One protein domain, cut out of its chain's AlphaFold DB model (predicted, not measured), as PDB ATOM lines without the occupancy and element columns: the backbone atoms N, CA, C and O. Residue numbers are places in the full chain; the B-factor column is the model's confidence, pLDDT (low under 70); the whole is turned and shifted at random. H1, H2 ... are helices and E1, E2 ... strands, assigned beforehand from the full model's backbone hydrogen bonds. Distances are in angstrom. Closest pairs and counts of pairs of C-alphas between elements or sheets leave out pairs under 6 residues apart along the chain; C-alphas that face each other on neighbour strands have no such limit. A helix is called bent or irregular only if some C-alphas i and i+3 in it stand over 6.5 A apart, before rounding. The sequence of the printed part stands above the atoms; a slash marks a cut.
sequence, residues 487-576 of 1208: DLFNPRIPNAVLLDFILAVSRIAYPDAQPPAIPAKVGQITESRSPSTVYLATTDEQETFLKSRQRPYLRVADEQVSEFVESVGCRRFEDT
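AT A GLANCE: This is residues 487 to 576 of the 1208 residues of the protein "Superfamily II DNA or RNA helicase" of Actinoplanes campanulatus (UniProt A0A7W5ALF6). Two small pairs of strands make the middle, the hairpin E1 and E2 and the parallel pair E3 and E4, with E1 coming near E4. Helices H1 and H3 run the same way on one side of this middle, and H2 covers E3 and E4 from the opposite side. The 90 printed residues hold three named helices and four named strands in the order H1, E1, E2, E3, H2, E4, H3, with the sheets E1 - E2 antiparallel and E3 - E4 parallel, and the class is mixed, helices and strands. The whole is compact, with a radius of gyration of the C-alphas of 12.0 A, and rounded, spanning 34 by 26 by 20 A.

IN THESE COORDINATES: The printed part begins at Asp 487, and H1 follows at residues 495 to 509, 20.7 A long from first to last C-alpha, with C-alpha 495 at (-37.053, 23.035, -5.511). E1 is residues 518 to 522, 12.1 A long, and E2 is residues 525 to 529, 11.8 A long. E3 is residues 535 to 537, with C-alpha 535 at (-33.339, 14.789, -16.682). H2 is residues 540 to 548, 12.3 A long, and E4 is residues 553 to 555. H3 is residues 558 to 567, 15.3 A long, ending with C-alpha 567 at (-47.700, 15.948, -18.122). H3 is irregular, but only just: C-alphas 559 and 562 are 7.0 A apart.

HOW THE PARTS SIT: Residues 488 to 489 pair antiparallel with residues 526 to 527 of E2. E1 and E2 form an antiparallel hairpin at 137 degrees, with N 520 and O 527 within hydrogen-bond range at 2.9 A and N 522 and O 525 at 2.8 A. The closest C-alphas of E1 and E4 are those of Lys 521 and Tyr 553, 5.2 A apart. E3 and E4 are parallel neighbours at 25 degrees, with N 537 and O 554 within hydrogen-bond range at 2.9 A. E3, H2 and E4 make a strand-helix-strand unit, two parallel neighbour strands with a helix between them along the chain, and its crossover is right-handed. Residues 535 to 536 of E3 pair in parallel with residues 571 to 572. The closest C-alphas of H2 and E4 are those of Glu 543 and Arg 555, 6.4 A apart. Those of H1 and E1 are of Ile 502 and Ile 518, 7.1 A apart, and those of E3 and H3 are of Leu 536 and Val 561, 6.9 A apart. H1, with residues 503 to 506 alone, only just touches H3, with 3 pairs of C-alphas within 8 A, the closest being those of Ser 506 and Ser 567 at 7.3 A. Their lines stand at a shallow tilt of 28 degrees, the same way. H2 is apart from H1 and from H3. Every O i to N i+4 pair is within hydrogen-bond range in H1 and H2, and 4 of 6 are in H3.

THE WHOLE: The two C-alphas farthest apart are those of Asp 512 and Ser 548, at 35.1 A. The printed part has no cut, and no link between named elements is long. The mean pLDDT of the printed part is 85.6, and residue 576 alone is under 70.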
ATOM      1  N   ASP A 487     -36.581  33.780 -19.843       76.38
ATOM      2  CA  ASP A 487     -35.237  33.346 -20.266       76.38
ATOM      3  C   ASP A 487     -34.312  33.028 -19.078       76.38
ATOM      4  O   ASP A 487     -33.457  32.143 -19.149       76.38
ATOM      5  N   LEU A 488     -34.486  33.752 -17.965       73.94
ATOM      6  CA  LEU A 488     -33.645  33.665 -16.772       73.94
ATOM      7  C   LEU A 488     -34.489  33.612 -15.498       73.94
ATOM      8  O   LEU A 488     -35.317  34.490 -15.223       73.94
ATOM      9  N   PHE A 489     -34.210  32.609 -14.669       83.88
ATOM     10  CA  PHE A 489     -34.874  32.397 -13.388       83.88
ATOM     11  C   PHE A 489     -33.937  32.686 -12.216       83.88
ATOM     12  O   PHE A 489     -32.712  32.605 -12.322       83.88
ATOM     13  N   ASN A 490     -34.512  33.027 -11.062       80.06
ATOM     14  CA  ASN A 490     -33.721  33.254  -9.859       80.06
ATOM     15  C   ASN A 490     -33.108  31.917  -9.378       80.06
ATOM     16  O   ASN A 490     -33.852  30.963  -9.153       80.06
ATOM     17  N   PRO A 491     -31.784  31.821  -9.160       72.69
ATOM     18  CA  PRO A 491     -31.140  30.566  -8.761       72.69
ATOM     19  C   PRO A 491     -31.544  30.080  -7.357       72.69
ATOM     20  O   PRO A 491     -31.258  28.944  -6.994       72.69
ATOM     21  N   ARG A 492     -32.204  30.924  -6.549       81.19
ATOM     22  CA  ARG A 492     -32.645  30.598  -5.182       81.19
ATOM     23  C   ARG A 492     -34.065  30.034  -5.095       81.19
ATOM     24  O   ARG A 492     -34.567  29.889  -3.983       81.19
ATOM     25  N   ILE A 493     -34.728  29.747  -6.218       85.25
ATOM     26  CA  ILE A 493     -36.085  29.180  -6.186       85.25
ATOM     27  C   ILE A 493     -36.056  27.830  -5.449       85.25
ATOM     28  O   ILE A 493     -35.317  26.933  -5.867       85.25
ATOM     29  N   PRO A 494     -36.843  27.655  -4.366       87.00
ATOM     30  CA  PRO A 494     -36.930  26.378  -3.674       87.00
ATOM     31  C   PRO A 494     -37.419  25.287  -4.624       87.00
ATOM     32  O   PRO A 494     -38.387  25.478  -5.357       87.00
ATOM     33  N   ASN A 495     -36.777  24.122  -4.577       85.75
ATOM     34  CA  ASN A 495     -37.053  23.035  -5.511       85.75
ATOM     35  C   ASN A 495     -38.535  22.610  -5.495       85.75
ATOM     36  O   ASN A 495     -39.154  22.535  -6.546       85.75
ATOM     37  N   ALA A 496     -39.131  22.450  -4.310       85.06
ATOM     38  CA  ALA A 496     -40.548  22.101  -4.170       85.06
ATOM     39  C   ALA A 496     -41.495  23.147  -4.791       85.06
ATOM     40  O   ALA A 496     -42.496  22.795  -5.399       85.06
ATOM     41  N   VAL A 497     -41.171  24.438  -4.677       88.25
ATOM     42  CA  VAL A 497     -41.972  25.519  -5.277       88.25
ATOM     43  C   VAL A 497     -41.878  25.479  -6.800       88.25
ATOM     44  O   VAL A 497     -42.885  25.669  -7.476       88.25
ATOM     45  N   LEU A 498     -40.678  25.228  -7.330       89.12
ATOM     46  CA  LEU A 498     -40.442  25.135  -8.766       89.12
ATOM     47  C   LEU A 498     -41.236  23.982  -9.390       89.12
ATOM     48  O   LEU A 498     -41.903  24.189 -10.398       89.12
ATOM     49  N   LEU A 499     -41.192  22.796  -8.775       90.75
ATOM     50  CA  LEU A 499     -41.909  21.620  -9.266       90.75
ATOM     51  C   LEU A 499     -43.426  21.834  -9.254       90.75
ATOM     52  O   LEU A 499     -44.078  21.648 -10.280       90.75
ATOM     53  N   ASP A 500     -43.965  22.286  -8.118       88.94
ATOM     54  CA  ASP A 500     -45.398  22.528  -7.962       88.94
ATOM     55  C   ASP A 500     -45.900  23.583  -8.952       88.94
ATOM     56  O   ASP A 500     -46.985  23.445  -9.514       88.94
ATOM     57  N   PHE A 501     -45.105  24.629  -9.202       90.94
ATOM     58  CA  PHE A 501     -45.437  25.652 -10.186       90.94
ATOM     59  C   PHE A 501     -45.441  25.102 -11.616       90.94
ATOM     60  O   PHE A 501     -46.390  25.366 -12.348       90.94
ATOM     61  N   ILE A 502     -44.425  24.326 -12.020       91.00
ATOM     62  CA  ILE A 502     -44.367  23.732 -13.367       91.00
ATOM     63  C   ILE A 502     -45.592  22.845 -13.603       91.00
ATOM     64  O   ILE A 502     -46.247  22.987 -14.635       91.00
ATOM     65  N   LEU A 503     -45.938  21.974 -12.651       89.81
ATOM     66  CA  LEU A 503     -47.102  21.093 -12.773       89.81
ATOM     67  C   LEU A 503     -48.414  21.887 -12.824       89.81
ATOM     68  O   LEU A 503     -49.240  21.659 -13.708       89.81
ATOM     69  N   ALA A 504     -48.601  22.851 -11.918       88.00
ATOM     70  CA  ALA A 504     -49.823  23.647 -11.865       88.00
ATOM     71  C   ALA A 504     -50.007  24.520 -13.117       88.00
ATOM     72  O   ALA A 504     -51.087  24.537 -13.704       88.00
ATOM     73  N   VAL A 505     -48.952  25.193 -13.586       89.31
ATOM     74  CA  VAL A 505     -49.018  26.027 -14.795       89.31
ATOM     75  C   VAL A 505     -49.188  25.188 -16.053       89.31
ATOM     76  O   VAL A 505     -49.940  25.595 -16.935       89.31
ATOM     77  N   SER A 506     -48.558  24.013 -16.138       88.31
ATOM     78  CA  SER A 506     -48.768  23.104 -17.274       88.31
ATOM     79  C   SER A 506     -50.248  22.730 -17.396       88.31
ATOM     80  O   SER A 506     -50.795  22.778 -18.489       88.31
ATOM     81  N   ARG A 507     -50.940  22.491 -16.276       87.25
ATOM     82  CA  ARG A 507     -52.385  22.204 -16.267       87.25
ATOM     83  C   ARG A 507     -53.253  23.425 -16.593       87.25
ATOM     84  O   ARG A 507     -54.191  23.303 -17.372       87.25
ATOM     85  N   ILE A 508     -52.965  24.587 -15.999       87.38
ATOM     86  CA  ILE A 508     -53.810  25.793 -16.121       87.38
ATOM     87  C   ILE A 508     -53.609  26.487 -17.477       87.38
ATOM     88  O   ILE A 508     -54.570  26.865 -18.143       87.38
ATOM     89  N   ALA A 509     -52.358  26.681 -17.897       86.62
ATOM     90  CA  ALA A 509     -52.021  27.480 -19.074       86.62
ATOM     91  C   ALA A 509     -51.889  26.659 -20.371       86.62
ATOM     92  O   ALA A 509     -51.960  27.253 -21.460       86.62
ATOM     93  N   TYR A 510     -51.707  25.335 -20.256       88.25
ATOM     94  CA  TYR A 510     -51.535  24.384 -21.363       88.25
ATOM     95  C   TYR A 510     -52.386  23.100 -21.184       88.25
ATOM     96  O   TYR A 510     -51.849  21.998 -21.217       88.25
ATOM     97  N   PRO A 511     -53.719  23.193 -21.029       82.12
ATOM     98  CA  PRO A 511     -54.562  22.031 -20.715       82.12
ATOM     99  C   PRO A 511     -54.527  20.908 -21.772       82.12
ATOM    100  O   PRO A 511     -54.670  19.740 -21.420       82.12
ATOM    101  N   ASP A 512     -54.289  21.247 -23.045       84.00
ATOM    102  CA  ASP A 512     -54.301  20.305 -24.178       84.00
ATOM    103  C   ASP A 512     -52.911  20.080 -24.817       84.00
ATOM    104  O   ASP A 512     -52.812  19.520 -25.912       84.00
ATOM    105  N   ALA A 513     -51.821  20.552 -24.196       83.94
ATOM    106  CA  ALA A 513     -50.470  20.463 -24.763       83.94
ATOM    107  C   ALA A 513     -49.369  20.463 -23.689       83.94
ATOM    108  O   ALA A 513     -49.556  20.971 -22.593       83.94
ATOM    109  N   GLN A 514     -48.177  19.956 -24.018       86.12
ATOM    110  CA  GLN A 514     -47.006  20.126 -23.151       86.12
ATOM    111  C   GLN A 514     -46.431  21.545 -23.292       86.12
ATOM    112  O   GLN A 514     -46.443  22.106 -24.397       86.12
ATOM    113  N   PRO A 515     -45.901  22.137 -22.206       88.06
ATOM    114  CA  PRO A 515     -45.272  23.445 -22.281       88.06
ATOM    115  C   PRO A 515     -44.058  23.402 -23.230       88.06
ATOM    116  O   PRO A 515     -43.250  22.473 -23.165       88.06
ATOM    117  N   PRO A 516     -43.880  24.408 -24.107       87.06
ATOM    118  CA  PRO A 516     -42.784  24.418 -25.079       87.06
ATOM    119  C   PRO A 516     -41.407  24.537 -24.412       87.06
ATOM    120  O   PRO A 516     -40.404  24.066 -24.956       87.06
ATOM    121  N   ALA A 517     -41.361  25.155 -23.233       89.44
ATOM    122  CA  ALA A 517     -40.173  25.260 -22.412       89.44
ATOM    123  C   ALA A 517     -40.552  25.306 -20.928       89.44
ATOM    124  O   ALA A 517     -41.626  25.793 -20.568       89.44
ATOM    125  N   ILE A 518     -39.662  24.787 -20.087       91.31
ATOM    126  CA  ILE A 518     -39.790  24.788 -18.631       91.31
ATOM    127  C   ILE A 518     -38.484  25.256 -17.987       91.31
ATOM    128  O   ILE A 518     -37.406  25.020 -18.542       91.31
ATOM    129  N   PRO A 519     -38.543  25.868 -16.796       90.25
ATOM    130  CA  PRO A 519     -37.349  26.119 -16.009       90.25
ATOM    131  C   PRO A 519     -36.708  24.802 -15.560       90.25
ATOM    132  O   PRO A 519     -37.337  23.998 -14.874       90.25
ATOM    133  N   ALA A 520     -35.434  24.613 -15.894       89.38
ATOM    134  CA  ALA A 520     -34.621  23.485 -15.447       89.38
ATOM    135  C   ALA A 520     -33.281  23.970 -14.885       89.38
ATOM    136  O   ALA A 520     -32.746  25.000 -15.305       89.38
ATOM    137  N   LYS A 521     -32.717  23.225 -13.929       88.19
ATOM    138  CA  LYS A 521     -31.402  23.535 -13.362       88.19
ATOM    139  C   LYS A 521     -30.309  23.084 -14.330       88.19
ATOM    140  O   LYS A 521     -30.263  21.918 -14.709       88.19
ATOM    141  N   VAL A 522     -29.399  23.986 -14.687       85.81
ATOM    142  CA  VAL A 522     -28.193  23.712 -15.480       85.81
ATOM    143  C   VAL A 522     -26.996  24.280 -14.729       85.81
ATOM    144  O   VAL A 522     -26.809  25.490 -14.606       85.81
ATOM    145  N   GLY A 523     -26.185  23.398 -14.141       81.62
ATOM    146  CA  GLY A 523     -25.129  23.826 -13.224       81.62
ATOM    147  C   GLY A 523     -25.706  24.577 -12.012       81.62
ATOM    148  O   GLY A 523     -26.391  23.982 -11.183       81.62
ATOM    149  N   GLN A 524     -25.397  25.872 -11.882       75.81
ATOM    150  CA  GLN A 524     -25.867  26.737 -10.779       75.81
ATOM    151  C   GLN A 524     -26.979  27.711 -11.192       75.81
ATOM    152  O   GLN A 524     -27.447  28.486 -10.358       75.81
ATOM    153  N   ILE A 525     -27.371  27.710 -12.466       82.31
ATOM    154  CA  ILE A 525     -28.408  28.597 -12.991       82.31
ATOM    155  C   ILE A 525     -29.665  27.795 -13.311       82.31
ATOM    156  O   ILE A 525     -29.600  26.600 -13.600       82.31
ATOM    157  N   THR A 526     -30.809  28.463 -13.247       86.06
ATOM    158  CA  THR A 526     -32.080  27.920 -13.720       86.06
ATOM    159  C   THR A 526     -32.431  28.661 -15.000       86.06
ATOM    160  O   THR A 526     -32.536  29.890 -14.999       86.06
ATOM    161  N   GLU A 527     -32.579  27.922 -16.091       86.75
ATOM    162  CA  GLU A 527     -32.835  28.468 -17.423       86.75
ATOM    163  C   GLU A 527     -33.957  27.696 -18.118       86.75
ATOM    164  O   GLU A 527     -34.290  26.570 -17.740       86.75
ATOM    165  N   SER A 528     -34.551  28.324 -19.128       88.25
ATOM    166  CA  SER A 528     -35.642  27.742 -19.901       88.25
ATOM    167  C   SER A 528     -35.121  26.667 -20.861       88.25
ATOM    168  O   SER A 528     -34.225  26.913 -21.676       88.25
ATOM    169  N   ARG A 529     -35.653  25.444 -20.763       90.19
ATOM    170  CA  ARG A 529     -35.246  24.286 -21.574       90.19
ATOM    171  C   ARG A 529     -36.452  23.527 -22.104       90.19
ATOM    172  O   ARG A 529     -37.512  23.507 -21.487       90.19
ATOM    173  N   SER A 530     -36.272  22.863 -23.246       89.62
ATOM    174  CA  SER A 530     -37.277  21.923 -23.747       89.62
ATOM    175  C   SER A 530     -37.392  20.752 -22.765       89.62
ATOM    176  O   SER A 530     -36.349  20.162 -22.452       89.62
ATOM    177  N   PRO A 531     -38.605  20.368 -22.325       90.00
ATOM    178  CA  PRO A 531     -38.796  19.267 -21.378       90.00
ATOM    179  C   PRO A 531     -38.066  17.978 -21.772       90.00
ATOM    180  O   PRO A 531     -37.421  17.347 -20.939       90.00
ATOM    181  N   SER A 532     -38.023  17.667 -23.070       87.31
ATOM    182  CA  SER A 532     -37.351  16.483 -23.630       87.31
ATOM    183  C   SER A 532     -35.833  16.407 -23.394       87.31
ATOM    184  O   SER A 532     -35.224  15.363 -23.638       87.31
ATOM    185  N   THR A 533     -35.211  17.500 -22.944       88.56
ATOM    186  CA  THR A 533     -33.772  17.609 -22.639       88.56
ATOM    187  C   THR A 533     -33.477  17.645 -21.137       88.56
ATOM    188  O   THR A 533     -32.310  17.705 -20.748       88.56
ATOM    189  N   VAL A 534     -34.522  17.613 -20.304       91.31
ATOM    190  CA  VAL A 534     -34.446  17.746 -18.847       91.31
ATOM    191  C   VAL A 534     -34.499  16.370 -18.193       91.31
ATOM    192  O   VAL A 534     -35.453  15.620 -18.384       91.31
ATOM    193  N   TYR A 535     -33.474  16.047 -17.413       91.62
ATOM    194  CA  TYR A 535     -33.339  14.789 -16.682       91.62
ATOM    195  C   TYR A 535     -33.920  14.890 -15.266       91.62
ATOM    196  O   TYR A 535     -33.746  15.887 -14.567       91.62
ATOM    197  N   LEU A 536     -34.582  13.834 -14.814       91.94
ATOM    198  CA  LEU A 536     -35.167  13.717 -13.485       91.94
ATOM    199  C   LEU A 536     -34.188  12.988 -12.561       91.94
ATOM    200  O   LEU A 536     -33.865  11.826 -12.798       91.94
ATOM    201  N   ALA A 537     -33.715  13.680 -11.524       90.19
ATOM    202  CA  ALA A 537     -32.869  13.108 -10.479       90.19
ATOM    203  C   ALA A 537     -33.718  12.721  -9.260       90.19
ATOM    204  O   ALA A 537     -34.389  13.576  -8.677       90.19
ATOM    205  N   THR A 538     -33.658  11.454  -8.853       87.69
ATOM    206  CA  THR A 538     -34.372  10.902  -7.687       87.69
ATOM    207  C   THR A 538     -33.479  10.768  -6.451       87.69
ATOM    208  O   THR A 538     -33.994  10.677  -5.333       87.69
ATOM    209  N   THR A 539     -32.155  10.865  -6.614       83.81
ATOM    210  CA  THR A 539     -31.180  10.897  -5.512       83.81
ATOM    211  C   THR A 539     -30.231  12.095  -5.614       83.81
ATOM    212  O   THR A 539     -30.007  12.659  -6.688       83.81
ATOM    213  N   ASP A 540     -29.645  12.487  -4.485       80.38
ATOM    214  CA  ASP A 540     -28.732  13.640  -4.409       80.38
ATOM    215  C   ASP A 540     -27.427  13.384  -5.183       80.38
ATOM    216  O   ASP A 540     -26.781  14.294  -5.710       80.38
ATOM    217  N   GLU A 541     -27.069  12.108  -5.318       77.38
ATOM    218  CA  GLU A 541     -25.929  11.641  -6.093       77.38
ATOM    219  C   GLU A 541     -26.150  11.835  -7.605       77.38
ATOM    220  O   GLU A 541     -25.248  12.294  -8.313       77.38
ATOM    221  N   GLN A 542     -27.370  11.566  -8.085       83.88
ATOM    222  CA  GLN A 542     -27.793  11.816  -9.465       83.88
ATOM    223  C   GLN A 542     -27.833  13.319  -9.784       83.88
ATOM    224  O   GLN A 542     -27.310  13.753 -10.813       83.88
ATOM    225  N   GLU A 543     -28.388  14.134  -8.878       82.31
ATOM    226  CA  GLU A 543     -28.408  15.601  -8.998       82.31
ATOM    227  C   GLU A 543     -26.985  16.166  -9.097       82.31
ATOM    228  O   GLU A 543     -26.682  16.938 -10.009       82.31
ATOM    229  N   THR A 544     -26.085  15.737  -8.207       80.69
ATOM    230  CA  THR A 544     -24.690  16.204  -8.186       80.69
ATOM    231  C   THR A 544     -23.963  15.886  -9.493       80.69
ATOM    232  O   THR A 544     -23.180  16.700  -9.992       80.69
ATOM    233  N   PHE A 545     -24.245  14.726 -10.082       80.81
ATOM    234  CA  PHE A 545     -23.652  14.316 -11.346       80.81
ATOM    235  C   PHE A 545     -24.191  15.103 -12.550       80.81
ATOM    236  O   PHE A 545     -23.403  15.633 -13.337       80.81
ATOM    237  N   LEU A 546     -25.515  15.251 -12.686       85.38
ATOM    238  CA  LEU A 546     -26.103  16.061 -13.765       85.38
ATOM    239  C   LEU A 546     -25.623  17.516 -13.680       85.38
ATOM    240  O   LEU A 546     -25.295  18.137 -14.697       85.38
ATOM    241  N   LYS A 547     -25.496  18.028 -12.451       83.06
ATOM    242  CA  LYS A 547     -24.975  19.360 -12.153       83.06
ATOM    243  C   LYS A 547     -23.522  19.546 -12.591       83.06
ATOM    244  O   LYS A 547     -23.220  20.582 -13.186       83.06
ATOM    245  N   SER A 548     -22.627  18.583 -12.340       79.44
ATOM    246  CA  SER A 548     -21.210  18.697 -12.732       79.44
ATOM    247  C   SER A 548     -21.020  18.692 -14.253       79.44
ATOM    248  O   SER A 548     -20.145  19.383 -14.772       79.44
ATOM    249  N   ARG A 549     -21.896  17.988 -14.975       80.19
ATOM    250  CA  ARG A 549     -21.895  17.888 -16.442       80.19
ATOM    251  C   ARG A 549     -22.719  18.959 -17.150       80.19
ATOM    252  O   ARG A 549     -22.847  18.896 -18.369       80.19
ATOM    253  N   GLN A 550     -23.289  19.910 -16.406       84.56
ATOM    254  CA  GLN A 550     -24.175  20.952 -16.937       84.56
ATOM    255  C   GLN A 550     -25.326  20.374 -17.785       84.56
ATOM    256  O   GLN A 550     -25.747  20.966 -18.779       84.56
ATOM    257  N   ARG A 551     -25.841  19.197 -17.410       88.06
ATOM    258  CA  ARG A 551     -27.040  18.626 -18.034       88.06
ATOM    259  C   ARG A 551     -28.278  19.274 -17.410       88.06
ATOM    260  O   ARG A 551     -28.281  19.434 -16.193       88.06
ATOM    261  N   PRO A 552     -29.316  19.643 -18.182       90.12
ATOM    262  CA  PRO A 552     -30.555  20.165 -17.613       90.12
ATOM    263  C   PRO A 552     -31.244  19.132 -16.736       90.12
ATOM    264  O   PRO A 552     -31.442  18.002 -17.177       90.12
ATOM    265  N   TYR A 553     -31.613  19.503 -15.510       92.12
ATOM    266  CA  TYR A 553     -32.250  18.572 -14.587       92.12
ATOM    267  C   TYR A 553     -33.284  19.198 -13.650       92.12
ATOM    268  O   TYR A 553     -33.285  20.405 -13.395       92.12
ATOM    269  N   LEU A 554     -34.143  18.336 -13.105       91.50
ATOM    270  CA  LEU A 554     -35.046  18.611 -11.991       91.50
ATOM    271  C   LEU A 554     -34.869  17.520 -10.928       91.50
ATOM    272  O   LEU A 554     -34.904  16.329 -11.233       91.50
ATOM    273  N   ARG A 555     -34.669  17.923  -9.669       91.38
ATOM    274  CA  ARG A 555     -34.660  17.002  -8.526       91.38
ATOM    275  C   ARG A 555     -36.111  16.694  -8.179       91.38
ATOM    276  O   ARG A 555     -36.807  17.613  -7.773       91.38
ATOM    277  N   VAL A 556     -36.569  15.459  -8.329       90.94
ATOM    278  CA  VAL A 556     -37.966  15.060  -8.067       90.94
ATOM    279  C   VAL A 556     -38.028  13.911  -7.070       90.94
ATOM    280  O   VAL A 556     -37.060  13.160  -6.930       90.94
ATOM    281  N   ALA A 557     -39.147  13.780  -6.356       87.19
ATOM    282  CA  ALA A 557     -39.431  12.557  -5.614       87.19
ATOM    283  C   ALA A 557     -39.769  11.422  -6.593       87.19
ATOM    284  O   ALA A 557     -40.303  11.678  -7.672       87.19
ATOM    285  N   ASP A 558     -39.487  10.178  -6.206       84.25
ATOM    286  CA  ASP A 558     -39.693   9.000  -7.063       84.25
ATOM    287  C   ASP A 558     -41.156   8.871  -7.535       84.25
ATOM    288  O   ASP A 558     -41.440   8.636  -8.708       84.25
ATOM    289  N   GLU A 559     -42.099   9.186  -6.645       85.94
ATOM    290  CA  GLU A 559     -43.543   9.190  -6.911       85.94
ATOM    291  C   GLU A 559     -43.972  10.226  -7.971       85.94
ATOM    292  O   GLU A 559     -44.977  10.036  -8.651       85.94
ATOM    293  N   GLN A 560     -43.202  11.306  -8.152       85.62
ATOM    294  CA  GLN A 560     -43.507  12.400  -9.085       85.62
ATOM    295  C   GLN A 560     -42.888  12.189 -10.476       85.62
ATOM    296  O   GLN A 560     -43.205  12.926 -11.411       85.62
ATOM    297  N   VAL A 561     -42.002  11.196 -10.635       85.81
ATOM    298  CA  VAL A 561     -41.278  10.948 -11.892       85.81
ATOM    299  C   VAL A 561     -42.252  10.686 -13.036       85.81
ATOM    300  O   VAL A 561     -42.144  11.311 -14.089       85.81
ATOM    301  N   SER A 562     -43.231   9.804 -12.826       85.50
ATOM    302  CA  SER A 562     -44.228   9.460 -13.847       85.50
ATOM    303  C   SER A 562     -45.059  10.675 -14.265       85.50
ATOM    304  O   SER A 562     -45.266  10.900 -15.454       85.50
ATOM    305  N   GLU A 563     -45.452  11.513 -13.304       86.56
ATOM    306  CA  GLU A 563     -46.258  12.705 -13.559       86.56
ATOM    307  C   GLU A 563     -45.505  13.753 -14.395       86.56
ATOM    308  O   GLU A 563     -46.066  14.306 -15.342       86.56
ATOM    309  N   PHE A 564     -44.218  13.988 -14.116       89.44
ATOM    310  CA  PHE A 564     -43.372  14.891 -14.908       89.44
ATOM    311  C   PHE A 564     -43.057  14.353 -16.308       89.44
ATOM    312  O   PHE A 564     -42.902  15.127 -17.254       89.44
ATOM    313  N   VAL A 565     -42.951  13.035 -16.469       87.25
ATOM    314  CA  VAL A 565     -42.756  12.421 -17.789       87.25
ATOM    315  C   VAL A 565     -44.024  12.572 -18.637       87.25
ATOM    316  O   VAL A 565     -43.928  12.967 -19.795       87.25
ATOM    317  N   GLU A 566     -45.206  12.325 -18.068       84.56
ATOM    318  CA  GLU A 566     -46.479  12.349 -18.803       84.56
ATOM    319  C   GLU A 566     -47.002  13.771 -19.066       84.56
ATOM    320  O   GLU A 566     -47.304  14.120 -20.210       84.56
ATOM    321  N   SER A 567     -47.083  14.613 -18.030       81.38
ATOM    322  CA  SER A 567     -47.700  15.948 -18.122       81.38
ATOM    323  C   SER A 567     -46.759  17.040 -18.638       81.38
ATOM    324  O   SER A 567     -47.220  18.032 -19.196       81.38
ATOM    325  N   VAL A 568     -45.440  16.853 -18.488       87.38
ATOM    326  CA  VAL A 568     -44.430  17.862 -18.847       87.38
ATOM    327  C   VAL A 568     -43.482  17.376 -19.953       87.38
ATOM    328  O   VAL A 568     -43.125  18.175 -20.813       87.38
ATOM    329  N   GLY A 569     -43.096  16.092 -19.977       86.38
ATOM    330  CA  GLY A 569     -42.259  15.494 -21.032       86.38
ATOM    331  C   GLY A 569     -40.765  15.316 -20.701       86.38
ATOM    332  O   GLY A 569     -39.937  15.405 -21.609       86.38
ATOM    333  N   CYS A 570     -40.394  15.107 -19.429       91.19
ATOM    334  CA  CYS A 570     -38.990  14.970 -18.970       91.19
ATOM    335  C   CYS A 570     -38.381  13.547 -19.148       91.19
ATOM    336  O   CYS A 570     -39.109  12.593 -19.416       91.19
ATOM    337  N   ARG A 571     -37.050  13.376 -18.986       87.75
ATOM    338  CA  ARG A 571     -36.287  12.093 -19.076       87.75
ATOM    339  C   ARG A 571     -35.865  11.526 -17.713       87.75
ATOM    340  O   ARG A 571     -35.711  12.298 -16.776       87.75
ATOM    341  N   ARG A 572     -35.570  10.221 -17.590       87.50
ATOM    342  CA  ARG A 572     -35.046   9.612 -16.341       87.50
ATOM    343  C   ARG A 572     -33.509   9.620 -16.297       87.50
ATOM    344  O   ARG A 572     -32.858   9.684 -17.335       87.50
ATOM    345  N   PHE A 573     -32.916   9.570 -15.099       80.88
ATOM    346  CA  PHE A 573     -31.452   9.534 -14.919       80.88
ATOM    347  C   PHE A 573     -30.824   8.180 -15.286       80.88
ATOM    348  O   PHE A 573     -29.769   8.128 -15.920       80.88
ATOM    349  N   GLU A 574     -31.460   7.083 -14.872       76.38
ATOM    350  CA  GLU A 574     -30.968   5.705 -15.059       76.38
ATOM    351  C   GLU A 574     -30.891   5.286 -16.526       76.38
ATOM    352  O   GLU A 574     -30.209   4.323 -16.863       76.38
ATOM    353  N   ASP A 575     -31.513   6.067 -17.404       72.19
ATOM    354  CA  ASP A 575     -31.394   5.913 -18.841       72.19
ATOM    355  C   ASP A 575     -29.946   6.184 -19.336       72.19
ATOM    356  O   ASP A 575     -29.706   6.053 -20.534       72.19
ATOM    357  N   THR A 576     -28.979   6.626 -18.492       63.09
ATOM    358  CA  THR A 576     -27.632   7.055 -18.965       63.09
ATOM    359  C   THR A 576     -26.378   6.864 -18.033       63.09
ATOM    360  O   THR A 576     -25.275   6.911 -18.576       63.09
TER     361      THR A 576